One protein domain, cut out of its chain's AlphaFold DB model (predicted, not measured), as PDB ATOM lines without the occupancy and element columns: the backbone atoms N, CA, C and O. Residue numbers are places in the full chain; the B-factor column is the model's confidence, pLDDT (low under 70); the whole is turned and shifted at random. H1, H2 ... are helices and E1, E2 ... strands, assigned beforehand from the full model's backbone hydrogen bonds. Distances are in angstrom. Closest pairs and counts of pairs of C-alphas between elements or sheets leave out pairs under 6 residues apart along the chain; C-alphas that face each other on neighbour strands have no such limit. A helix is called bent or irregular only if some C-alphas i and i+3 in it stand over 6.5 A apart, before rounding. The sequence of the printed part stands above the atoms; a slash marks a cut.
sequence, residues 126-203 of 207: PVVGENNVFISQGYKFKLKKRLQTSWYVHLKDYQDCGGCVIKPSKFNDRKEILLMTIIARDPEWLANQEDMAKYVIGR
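This is residues 126 to 203 of the 207 residues of an uncharacterized protein of Peniophora sp. CBMAI 1063 (UniProt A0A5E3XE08). A small sheet of three strands, E1, E2 and E5, stands toward one end of an elongated domain, and H3 and H4 cover one of its faces. Toward the other end lie a two-strand ladder, E3 and E4, H2 and the loop of residues 161 to 175, with H3 running on from E4 through the middle. The 78 printed residues hold five named helices and five named strands in the order E1 E2 H1 E3 H2 E4 H3 H4 H5 E5, a mixed class of helices and strands. The sheets, E1 - E2 - E5 and E3 - E4, are antiparallel. The whole is compact, with a radius of gyration of the C-alphas of 12.1 A and spans of 36 by 21 by 19 A.

Look first at E1, residues 133 to 136, and E2, residues 139 to 142: they form a hairpin, with N 134 and O 141 2.9 A apart, within hydrogen-bond range. E5, residues 200 to 202, is antiparallel to E2, with N 140 and O 202 at 2.9 A. Next come H1, residues 145 to 150, and E3, residues 152 to 154; H2, residues 155 to 160, touches no helix. E4, residues 176 to 178, is antiparallel to E3, with N 153 and O 177 at 2.9 A. H3, residues 179 to 185, touches H1 about perpendicular, at 89 degrees; the closest C-alphas are those of Gln 148 and Met 180, 6.0 A apart. H3 is on the sheet E1 E2 E5 over E1, at a height over the sheet of 9.1 A, its local plane fitted to only just enough C-alphas, 6. H4, residues 187 to 191, is on the same face over E2, at 9.2 A. H5, residues 194 to 199, only grazes this sheet with its residues 196 to 199. Every O i to N i+4 pair is within hydrogen-bond range in H2, H3 and H4; H1 has 1 of 2, and H5 has 0 of 2 but 2 of 3 O i to N i+3 pairs.

Find C-alpha 133 at (160.334, 124.323, 139.457), where E1 begins; E1 and E2 each measure 10.4 A from first to last C-alpha. H3, 10.1 A, starts at C-alpha 179 at (156.593, 132.528, 129.025). H5, also 10.1 A, is irregular: C-alphas 195 and 198 are 7.1 A apart. E5 ends at C-alpha 202 at (150.497, 124.417, 143.023).

The C-alphas farthest apart, those of Gly 129 and Asp 160, are 36.4 A apart. The printed part has no cut, and its one long link is H2 to E4. No printed residue is under 70 in pLDDT.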
ATOM      1  N   PRO A 126     163.554 130.267 141.104       95.94
ATOM      2  CA  PRO A 126     163.661 128.815 141.132       95.94
ATOM      3  C   PRO A 126     163.483 128.299 142.567       95.94
ATOM      4  O   PRO A 126     163.911 128.944 143.525       95.94
ATOM      5  N   VAL A 127     162.873 127.127 142.718       95.94
ATOM      6  CA  VAL A 127     162.705 126.477 144.024       95.94
ATOM      7  C   VAL A 127     163.959 125.682 144.367       95.94
ATOM      8  O   VAL A 127     164.389 124.815 143.605       95.94
ATOM      9  N   VAL A 128     164.567 125.982 145.515       95.56
ATOM     10  CA  VAL A 128     165.795 125.313 145.966       95.56
ATOM     11  C   VAL A 128     165.527 123.820 146.169       95.56
ATOM     12  O   VAL A 128     164.592 123.443 146.864       95.56
ATOM     13  N   GLY A 129     166.353 122.973 145.551       96.38
ATOM     14  CA  GLY A 129     166.233 121.512 145.627       96.38
ATOM     15  C   GLY A 129     165.251 120.888 144.628       96.38
ATOM     16  O   GLY A 129     165.278 119.673 144.444       96.38
ATOM     17  N   GLU A 130     164.442 121.683 143.922       97.12
ATOM     18  CA  GLU A 130     163.489 121.177 142.932       97.12
ATOM     19  C   GLU A 130     163.906 121.550 141.501       97.12
ATOM     20  O   GLU A 130     163.914 122.708 141.081       97.12
ATOM     21  N   ASN A 131     164.226 120.534 140.698       96.38
ATOM     22  CA  ASN A 131     164.649 120.749 139.320       96.38
ATOM     23  C   ASN A 131     163.507 121.288 138.454       96.38
ATOM     24  O   ASN A 131     162.482 120.625 138.278       96.38
ATOM     25  N   ASN A 132     163.764 122.424 137.798       96.38
ATOM     26  CA  ASN A 132     162.854 123.066 136.848       96.38
ATOM     27  C   ASN A 132     161.524 123.543 137.455       96.38
ATOM     28  O   ASN A 132     160.534 123.672 136.727       96.38
ATOM     29  N   VAL A 133     161.499 123.778 138.765       97.75
ATOM     30  CA  VAL A 133     160.334 124.323 139.457       97.75
ATOM     31  C   VAL A 133     160.567 125.794 139.763       97.75
ATOM     32  O   VAL A 133     161.632 126.177 140.246       97.75
ATOM     33  N   PHE A 134     159.563 126.614 139.469       97.44
ATOM     34  CA  PHE A 134     159.591 128.059 139.655       97.44
ATOM     35  C   PHE A 134     158.389 128.503 140.480       97.44
ATOM     36  O   PHE A 134     157.289 127.976 140.299       97.44
ATOM     37  N   ILE A 135     158.603 129.483 141.355       97.06
ATOM     38  CA  ILE A 135     157.558 130.124 142.150       97.06
ATOM     39  C   ILE A 135     157.404 131.581 141.736       97.06
ATOM     40  O   ILE A 135     158.389 132.297 141.538       97.06
ATOM     41  N   SER A 136     156.152 132.019 141.649       96.50
ATOM     42  CA  SER A 136     155.789 133.423 141.497       96.50
ATOM     43  C   SER A 136     154.411 133.669 142.101       96.50
ATOM     44  O   SER A 136     153.473 132.943 141.786       96.50
ATOM     45  N   GLN A 137     154.297 134.661 142.987       95.12
ATOM     46  CA  GLN A 137     153.029 135.072 143.619       95.12
ATOM     47  C   GLN A 137     152.224 133.894 144.217       95.12
ATOM     48  O   GLN A 137     151.011 133.813 144.085       95.12
ATOM     49  N   GLY A 138     152.912 132.927 144.838       96.12
ATOM     50  CA  GLY A 138     152.292 131.734 145.435       96.12
ATOM     51  C   GLY A 138     151.975 130.591 144.459       96.12
ATOM     52  O   GLY A 138     151.755 129.466 144.904       96.12
ATOM     53  N   TYR A 139     152.037 130.821 143.147       97.81
ATOM     54  CA  TYR A 139     151.929 129.768 142.138       97.81
ATOM     55  C   TYR A 139     153.250 129.008 141.988       97.81
ATOM     56  O   TYR A 139     154.331 129.595 142.076       97.81
ATOM     57  N   LYS A 140     153.158 127.702 141.713       98.00
ATOM     58  CA  LYS A 140     154.288 126.811 141.420       98.00
ATOM     59  C   LYS A 140     154.145 126.201 140.028       98.00
ATOM     60  O   LYS A 140     153.147 125.541 139.742       98.00
ATOM     61  N   PHE A 141     155.183 126.334 139.205       98.06
ATOM     62  CA  PHE A 141     155.226 125.798 137.842       98.06
ATOM     63  C   PHE A 141     156.402 124.843 137.654       98.06
ATOM     64  O   PHE A 141     157.522 125.181 138.028       98.06
ATOM     65  N   LYS A 142     156.185 123.690 137.007       97.88
ATOM     66  CA  LYS A 142     157.242 122.737 136.623       97.88
ATOM     67  C   LYS A 142     157.447 122.736 135.110       97.88
ATOM     68  O   LYS A 142     156.730 122.063 134.374       97.88
ATOM     69  N   LEU A 143     158.459 123.458 134.632       96.69
ATOM     70  CA  LEU A 143     158.673 123.694 133.199       96.69
ATOM     71  C   LEU A 143     159.955 123.063 132.673       96.69
ATOM     72  O   LEU A 143     161.046 123.439 133.078       96.69
ATOM     73  N   LYS A 144     159.869 122.197 131.661       95.75
ATOM     74  CA  LYS A 144     161.067 121.669 130.980       95.75
ATOM     75  C   LYS A 144     161.944 122.810 130.436       95.75
ATOM     76  O   LYS A 144     161.426 123.769 129.869       95.75
ATOM     77  N   LYS A 145     163.274 122.653 130.490       92.94
ATOM     78  CA  LYS A 145     164.273 123.647 130.027       92.94
ATOM     79  C   LYS A 145     164.006 124.223 128.628       92.94
ATOM     80  O   LYS A 145     164.253 125.401 128.382       92.94
ATOM     81  N   ARG A 146     163.469 123.410 127.710       91.62
ATOM     82  CA  ARG A 146     163.072 123.859 126.364       91.62
ATOM     83  C   ARG A 146     162.002 124.957 126.427       91.62
ATOM     84  O   ARG A 146     162.174 125.996 125.807       91.62
ATOM     85  N   LEU A 147     160.956 124.760 127.226       91.69
ATOM     86  CA  LEU A 147     159.828 125.692 127.337       91.69
ATOM     87  C   LEU A 147     160.241 127.032 127.955       91.69
ATOM     88  O   LEU A 147     159.783 128.073 127.504       91.69
ATOM     89  N   GLN A 148     161.183 127.007 128.903       92.50
ATOM     90  CA  GLN A 148     161.694 128.206 129.581       92.50
ATOM     91  C   GLN A 148     162.309 129.241 128.617       92.50
ATOM     92  O   GLN A 148     162.339 130.427 128.925       92.50
ATOM     93  N   THR A 149     162.828 128.805 127.463       90.44
ATOM     94  CA  THR A 149     163.572 129.673 126.527       90.44
ATOM     95  C   THR A 149     162.918 129.819 125.158       90.44
ATOM     96  O   THR A 149     163.278 130.721 124.402       90.44
ATOM     97  N   SER A 150     161.992 128.923 124.806       89.38
ATOM     98  CA  SER A 150     161.430 128.867 123.458       89.38
ATOM     99  C   SER A 150     159.942 129.148 123.371       89.38
ATOM    100  O   SER A 150     159.450 129.211 122.248       89.38
ATOM    101  N   TRP A 151     159.231 129.246 124.494       92.50
ATOM    102  CA  TRP A 151     157.795 129.491 124.470       92.50
ATOM    103  C   TRP A 151     157.513 130.983 124.603       92.50
ATOM    104  O   TRP A 151     157.878 131.609 125.599       92.50
ATOM    105  N   TYR A 152     156.880 131.529 123.575       95.25
ATOM    106  CA  TYR A 152     156.418 132.902 123.523       95.25
ATOM    107  C   TYR A 152     154.896 132.931 123.436       95.25
ATOM    108  O   TYR A 152     154.303 132.040 122.832       95.25
ATOM    109  N   VAL A 153     154.291 133.945 124.039       94.44
ATOM    110  CA  VAL A 153     152.856 134.224 123.952       94.44
ATOM    111  C   VAL A 153     152.685 135.531 123.194       94.44
ATOM    112  O   VAL A 153     153.398 136.504 123.468       94.44
ATOM    113  N   HIS A 154     151.780 135.546 122.221       97.12
ATOM    114  CA  HIS A 154     151.491 136.737 121.439       97.12
ATOM    115  C   HIS A 154     150.629 137.714 122.253       97.12
ATOM    116  O   HIS A 154     149.795 137.310 123.060       97.12
ATOM    117  N   LEU A 155     150.822 139.018 122.052       96.56
ATOM    118  CA  LEU A 155     150.106 140.083 122.761       96.56
ATOM    119  C   LEU A 155     148.600 139.948 122.578       96.56
ATOM    120  O   LEU A 155     147.856 140.123 123.535       96.56
ATOM    121  N   LYS A 156     148.183 139.631 121.350       93.56
ATOM    122  CA  LYS A 156     146.776 139.429 121.024       93.56
ATOM    123  C   LYS A 156     146.181 138.296 121.862       93.56
ATOM    124  O   LYS A 156     145.231 138.547 122.581       93.56
ATOM    125  N   ASP A 157     146.799 137.116 121.861       92.88
ATOM    126  CA  ASP A 157     146.323 135.960 122.635       92.88
ATOM    127  C   ASP A 157     146.285 136.262 124.140       92.88
ATOM    128  O   ASP A 157     145.336 135.908 124.832       92.88
ATOM    129  N   TYR A 158     147.297 136.978 124.645       96.94
ATOM    130  CA  TYR A 158     147.316 137.429 126.035       96.94
ATOM    131  C   TYR A 158     146.100 138.311 126.355       96.94
ATOM    132  O   TYR A 158     145.403 138.050 127.330       96.94
ATOM    133  N   GLN A 159     145.815 139.313 125.520       94.94
ATOM    134  CA  GLN A 159     144.699 140.243 125.712       94.94
ATOM    135  C   GLN A 159     143.327 139.588 125.497       94.94
ATOM    136  O   GLN A 159     142.419 139.822 126.291       94.94
ATOM    137  N   ASP A 160     143.187 138.754 124.466       91.25
ATOM    138  CA  ASP A 160     141.945 138.052 124.122       91.25
ATOM    139  C   ASP A 160     141.539 137.075 125.241       91.25
ATOM    140  O   ASP A 160     140.355 136.928 125.541       91.25
ATOM    141  N   CYS A 161     142.515 136.488 125.942       91.38
ATOM    142  CA  CYS A 161     142.296 135.671 127.138       91.38
ATOM    143  C   CYS A 161     142.248 136.491 128.446       91.38
ATOM    144  O   CYS A 161     142.505 135.948 129.521       91.38
ATOM    145  N   GLY A 162     141.976 137.800 128.386       93.75
ATOM    146  CA  GLY A 162     141.771 138.660 129.561       93.75
ATOM    147  C   GLY A 162     143.042 139.157 130.261       93.75
ATOM    148  O   GLY A 162     142.960 139.776 131.322       93.75
ATOM    149  N   GLY A 163     144.222 138.919 129.689       96.00
ATOM    150  CA  GLY A 163     145.497 139.390 130.218       96.00
ATOM    151  C   GLY A 163     145.642 140.910 130.109       96.00
ATOM    152  O   GLY A 163     145.590 141.486 129.021       96.00
ATOM    153  N   CYS A 164     145.859 141.578 131.243       96.19
ATOM    154  CA  CYS A 164     145.920 143.044 131.312       96.19
ATOM    155  C   CYS A 164     147.079 143.602 132.159       96.19
ATOM    156  O   CYS A 164     147.352 144.804 132.120       96.19
ATOM    157  N   VAL A 165     147.801 142.749 132.895       95.00
ATOM    158  CA  VAL A 165     148.882 143.151 133.812       95.00
ATOM    159  C   VAL A 165     150.132 143.600 133.048       95.00
ATOM    160  O   VAL A 165     150.807 144.566 133.419       95.00
ATOM    161  N   ILE A 166     150.467 142.904 131.960       94.88
ATOM    162  CA  ILE A 166     151.685 143.162 131.190       94.88
ATOM    163  C   ILE A 166     151.408 144.194 130.096       94.88
ATOM    164  O   ILE A 166     150.666 143.953 129.148       94.88
ATOM    165  N   LYS A 167     152.076 145.350 130.185       95.44
ATOM    166  CA  LYS A 167     151.934 146.427 129.192       95.44
ATOM    167  C   LYS A 167     152.442 145.995 127.803       95.44
ATOM    168  O   LYS A 167     153.514 145.387 127.728       95.44
ATOM    169  N   PRO A 168     151.797 146.429 126.699       95.62
ATOM    170  CA  PRO A 168     152.235 146.130 125.330       95.62
ATOM    171  C   PRO A 168     153.697 146.485 125.022       95.62
ATOM    172  O   PRO A 168     154.337 145.823 124.213       95.62
ATOM    173  N   SER A 169     154.260 147.496 125.691       94.06
ATOM    174  CA  SER A 169     155.666 147.903 125.530       94.06
ATOM    175  C   SER A 169     156.687 146.891 126.061       94.06
ATOM    176  O   SER A 169     157.882 147.043 125.811       94.06
ATOM    177  N   LYS A 170     156.249 145.874 126.813       93.88
ATOM    178  CA  LYS A 170     157.101 144.774 127.288       93.88
ATOM    179  C   LYS A 170     157.214 143.631 126.283       93.88
ATOM    180  O   LYS A 170     158.110 142.799 126.427       93.88
ATOM    181  N   PHE A 171     156.335 143.593 125.289       94.69
ATOM    182  CA  PHE A 171     156.407 142.633 124.202       94.69
ATOM    183  C   PHE A 171     157.503 143.066 123.223       94.69
ATOM    184  O   PHE A 171     157.813 144.251 123.090       94.69
ATOM    185  N   ASN A 172     158.135 142.095 122.572       91.94
ATOM    186  CA  ASN A 172     159.166 142.357 121.574       91.94
ATOM    187  C   ASN A 172     158.559 142.975 120.292       91.94
ATOM    188  O   ASN A 172     157.349 143.187 120.190       91.94
ATOM    189  N   ASP A 173     159.393 143.227 119.284       92.69
ATOM    190  CA  ASP A 173     158.952 143.838 118.018       92.69
ATOM    191  C   ASP A 173     157.901 142.994 117.270       92.69
ATOM    192  O   ASP A 173     157.125 143.528 116.483       92.69
ATOM    193  N   ARG A 174     157.820 141.691 117.564       90.56
ATOM    194  CA  ARG A 174     156.805 140.764 117.035       90.56
ATOM    195  C   ARG A 174     155.551 140.680 117.887       90.56
ATOM    196  O   ARG A 174     154.729 139.806 117.661       90.56
ATOM    197  N   LYS A 175     155.415 141.557 118.880       95.88
ATOM    198  CA  LYS A 175     154.320 141.518 119.850       95.88
ATOM    199  C   LYS A 175     154.270 140.191 120.606       95.88
ATOM    200  O   LYS A 175     153.203 139.737 120.975       95.88
ATOM    201  N   GLU A 176     155.422 139.594 120.888       96.38
ATOM    202  CA  GLU A 176     155.537 138.361 121.664       96.38
ATOM    203  C   GLU A 176     156.239 138.619 123.001       96.38
ATOM    204  O   GLU A 176     157.107 139.493 123.112       96.38
ATOM    205  N   ILE A 177     155.920 137.819 124.016       95.44
ATOM    206  CA  ILE A 177     156.615 137.836 125.302       95.44
ATOM    207  C   ILE A 177     156.986 136.424 125.749       95.44
ATOM    208  O   ILE A 177     156.265 135.464 125.494       95.44
ATOM    209  N   LEU A 178     158.143 136.286 126.396       95.69
ATOM    210  CA  LEU A 178     158.627 134.999 126.886       95.69
ATOM    211  C   LEU A 178     157.731 134.491 128.023       95.69
ATOM    212  O   LEU A 178     157.433 135.235 128.958       95.69
ATOM    213  N   LEU A 179     157.401 133.198 128.000       95.31
ATOM    214  CA  LEU A 179     156.593 132.528 129.025       95.31
ATOM    215  C   LEU A 179     157.093 132.794 130.454       95.31
ATOM    216  O   LEU A 179     156.310 133.071 131.356       95.31
ATOM    217  N   MET A 180     158.413 132.772 130.659       96.25
ATOM    218  CA  MET A 180     159.021 133.047 131.967       96.25
ATOM    219  C   MET A 180     158.708 134.455 132.483       96.25
ATOM    220  O   MET A 180     158.589 134.656 133.688       96.25
ATOM    221  N   THR A 181     158.559 135.435 131.588       95.44
ATOM    222  CA  THR A 181     158.159 136.795 131.961       95.44
ATOM    223  C   THR A 181     156.693 136.846 132.380       95.44
ATOM    224  O   THR A 181     156.377 137.565 133.324       95.44
ATOM    225  N   ILE A 182     155.827 136.052 131.743       96.31
ATOM    226  CA  ILE A 182     154.428 135.913 132.163       96.31
ATOM    227  C   ILE A 182     154.359 135.286 133.549       96.31
ATOM    228  O   ILE A 182     153.769 135.891 134.430       96.31
ATOM    229  N   ILE A 183     155.053 134.171 133.806       96.69
ATOM    230  CA  ILE A 183     155.069 133.547 135.144       96.69
ATOM    231  C   ILE A 183     155.457 134.558 136.226       96.69
ATOM    232  O   ILE A 183     154.854 134.598 137.292       96.69
ATOM    233  N   ALA A 184     156.464 135.392 135.973       96.06
ATOM    234  CA  ALA A 184     156.904 136.364 136.963       96.06
ATOM    235  C   ALA A 184     155.895 137.493 137.229       96.06
ATOM    236  O   ALA A 184     155.859 138.028 138.336       96.06
ATOM    237  N   ARG A 185     155.132 137.910 136.213       95.50
ATOM    238  CA  ARG A 185     154.308 139.129 136.270       95.50
ATOM    239  C   ARG A 185     152.820 138.837 136.431       95.50
ATOM    240  O   ARG A 185     152.162 139.553 137.172       95.50
ATOM    241  N   ASP A 186     152.338 137.798 135.771       97.31
ATOM    242  CA  ASP A 186     150.936 137.395 135.704       97.31
ATOM    243  C   ASP A 186     150.801 135.853 135.730       97.31
ATOM    244  O   ASP A 186     150.430 135.216 134.736       97.31
ATOM    245  N   PRO A 187     151.207 135.205 136.841       97.25
ATOM    246  CA  PRO A 187     151.152 133.751 136.961       97.25
ATOM    247  C   PRO A 187     149.718 133.211 136.992       97.25
ATOM    248  O   PRO A 187     149.496 132.085 136.555       97.25
ATOM    249  N   GLU A 188     148.757 133.990 137.487       97.06
ATOM    250  CA  GLU A 188     147.352 133.588 137.549       97.06
ATOM    251  C   GLU A 188     146.759 133.403 136.152       97.06
ATOM    252  O   GLU A 188     146.232 132.327 135.858       97.06
ATOM    253  N   TRP A 189     146.919 134.401 135.271       97.12
ATOM    254  CA  TRP A 189     146.468 134.308 133.882       97.12
ATOM    255  C   TRP A 189     147.008 133.048 133.206       97.12
ATOM    256  O   TRP A 189     146.261 132.305 132.566       97.12
ATOM    257  N   LEU A 190     148.303 132.771 133.401       96.75
ATOM    258  CA  LEU A 190     148.951 131.612 132.800       96.75
ATOM    259  C   LEU A 190     148.435 130.294 133.378       96.75
ATOM    260  O   LEU A 190     148.239 129.336 132.638       96.75
ATOM    261  N   ALA A 191     148.224 130.230 134.694       96.94
ATOM    262  CA  ALA A 191     147.722 129.033 135.353       96.94
ATOM    263  C   ALA A 191     146.301 128.662 134.902       96.94
ATOM    264  O   ALA A 191     145.912 127.500 135.027       96.94
ATOM    265  N   ASN A 192     145.538 129.628 134.390       95.81
ATOM    266  CA  ASN A 192     144.182 129.432 133.884       95.81
ATOM    267  C   ASN A 192     144.127 129.059 132.391       95.81
ATOM    268  O   ASN A 192     143.046 128.739 131.906       95.81
ATOM    269  N   GLN A 193     145.259 129.041 131.674       95.25
ATOM    270  CA  GLN A 193     145.293 128.547 130.294       95.25
ATOM    271  C   GLN A 193     145.241 127.011 130.270       95.25
ATOM    272  O   GLN A 193     145.977 126.334 130.996       95.25
ATOM    273  N   GLU A 194     144.377 126.452 129.421       91.75
ATOM    274  CA  GLU A 194     144.121 125.006 129.342       91.75
ATOM    275  C   GLU A 194     145.388 124.207 128.990       91.75
ATOM    276  O   GLU A 194     145.711 123.197 129.622       91.75
ATOM    277  N   ASP A 195     146.180 124.707 128.041       89.81
ATOM    278  CA  ASP A 195     147.437 124.099 127.599       89.81
ATOM    279  C   ASP A 195     148.542 124.135 128.676       89.81
ATOM    280  O   ASP A 195     149.474 123.311 128.654       89.81
ATOM    281  N   MET A 196     148.410 125.046 129.644       94.12
ATOM    282  CA  MET A 196     149.356 125.269 130.735       94.12
ATOM    283  C   MET A 196     149.001 124.546 132.028       94.12
ATOM    284  O   MET A 196     149.894 124.343 132.857       94.12
ATOM    285  N   ALA A 197     147.755 124.096 132.196       92.31
ATOM    286  CA  ALA A 197     147.271 123.476 133.431       92.31
ATOM    287  C   ALA A 197     148.174 122.325 133.915       92.31
ATOM    288  O   ALA A 197     148.496 122.230 135.098       92.31
ATOM    289  N   LYS A 198     148.698 121.507 132.990       96.31
ATOM    290  CA  LYS A 198     149.616 120.386 133.285       96.31
ATOM    291  C   LYS A 198     150.982 120.791 133.855       96.31
ATOM    292  O   LYS A 198     151.720 119.935 134.340       96.31
ATOM    293  N   TYR A 199     151.363 122.062 133.742       97.25
ATOM    294  CA  TYR A 199     152.615 122.591 134.284       97.25
ATOM    295  C   TYR A 199     152.428 123.276 135.638       97.25
ATOM    296  O   TYR A 199     153.428 123.542 136.308       97.25
ATOM    297  N   VAL A 200     151.188 123.542 136.049       97.69
ATOM    298  CA  VAL A 200     150.858 124.115 137.354       97.69
ATOM    299  C   VAL A 200     150.869 122.991 138.385       97.69
ATOM    300  O   VAL A 200     150.031 122.096 138.348       97.69
ATOM    301  N   ILE A 201     151.823 123.024 139.313       98.00
ATOM    302  CA  ILE A 201     151.931 122.016 140.384       98.00
ATOM    303  C   ILE A 201     151.409 122.527 141.732       98.00
ATOM    304  O   ILE A 201     151.322 121.765 142.690       98.00
ATOM    305  N   GLY A 202     151.083 123.818 141.829       97.38
ATOM    306  CA  GLY A 202     150.497 124.417 143.023       97.38
ATOM    307  C   GLY A 202     149.946 125.813 142.749       97.38
ATOM    308  O   GLY A 202     150.526 126.569 141.968       97.38
ATOM    309  N   ARG A 203     148.830 126.140 143.403       97.69
ATOM    310  CA  ARG A 203     148.173 127.455 143.390       97.69
ATOM    311  C   ARG A 203     148.265 128.090 144.789       97.69
ATOM    312  O   ARG A 203     148.405 127.341 145.764       97.69
TER     313      ARG A 203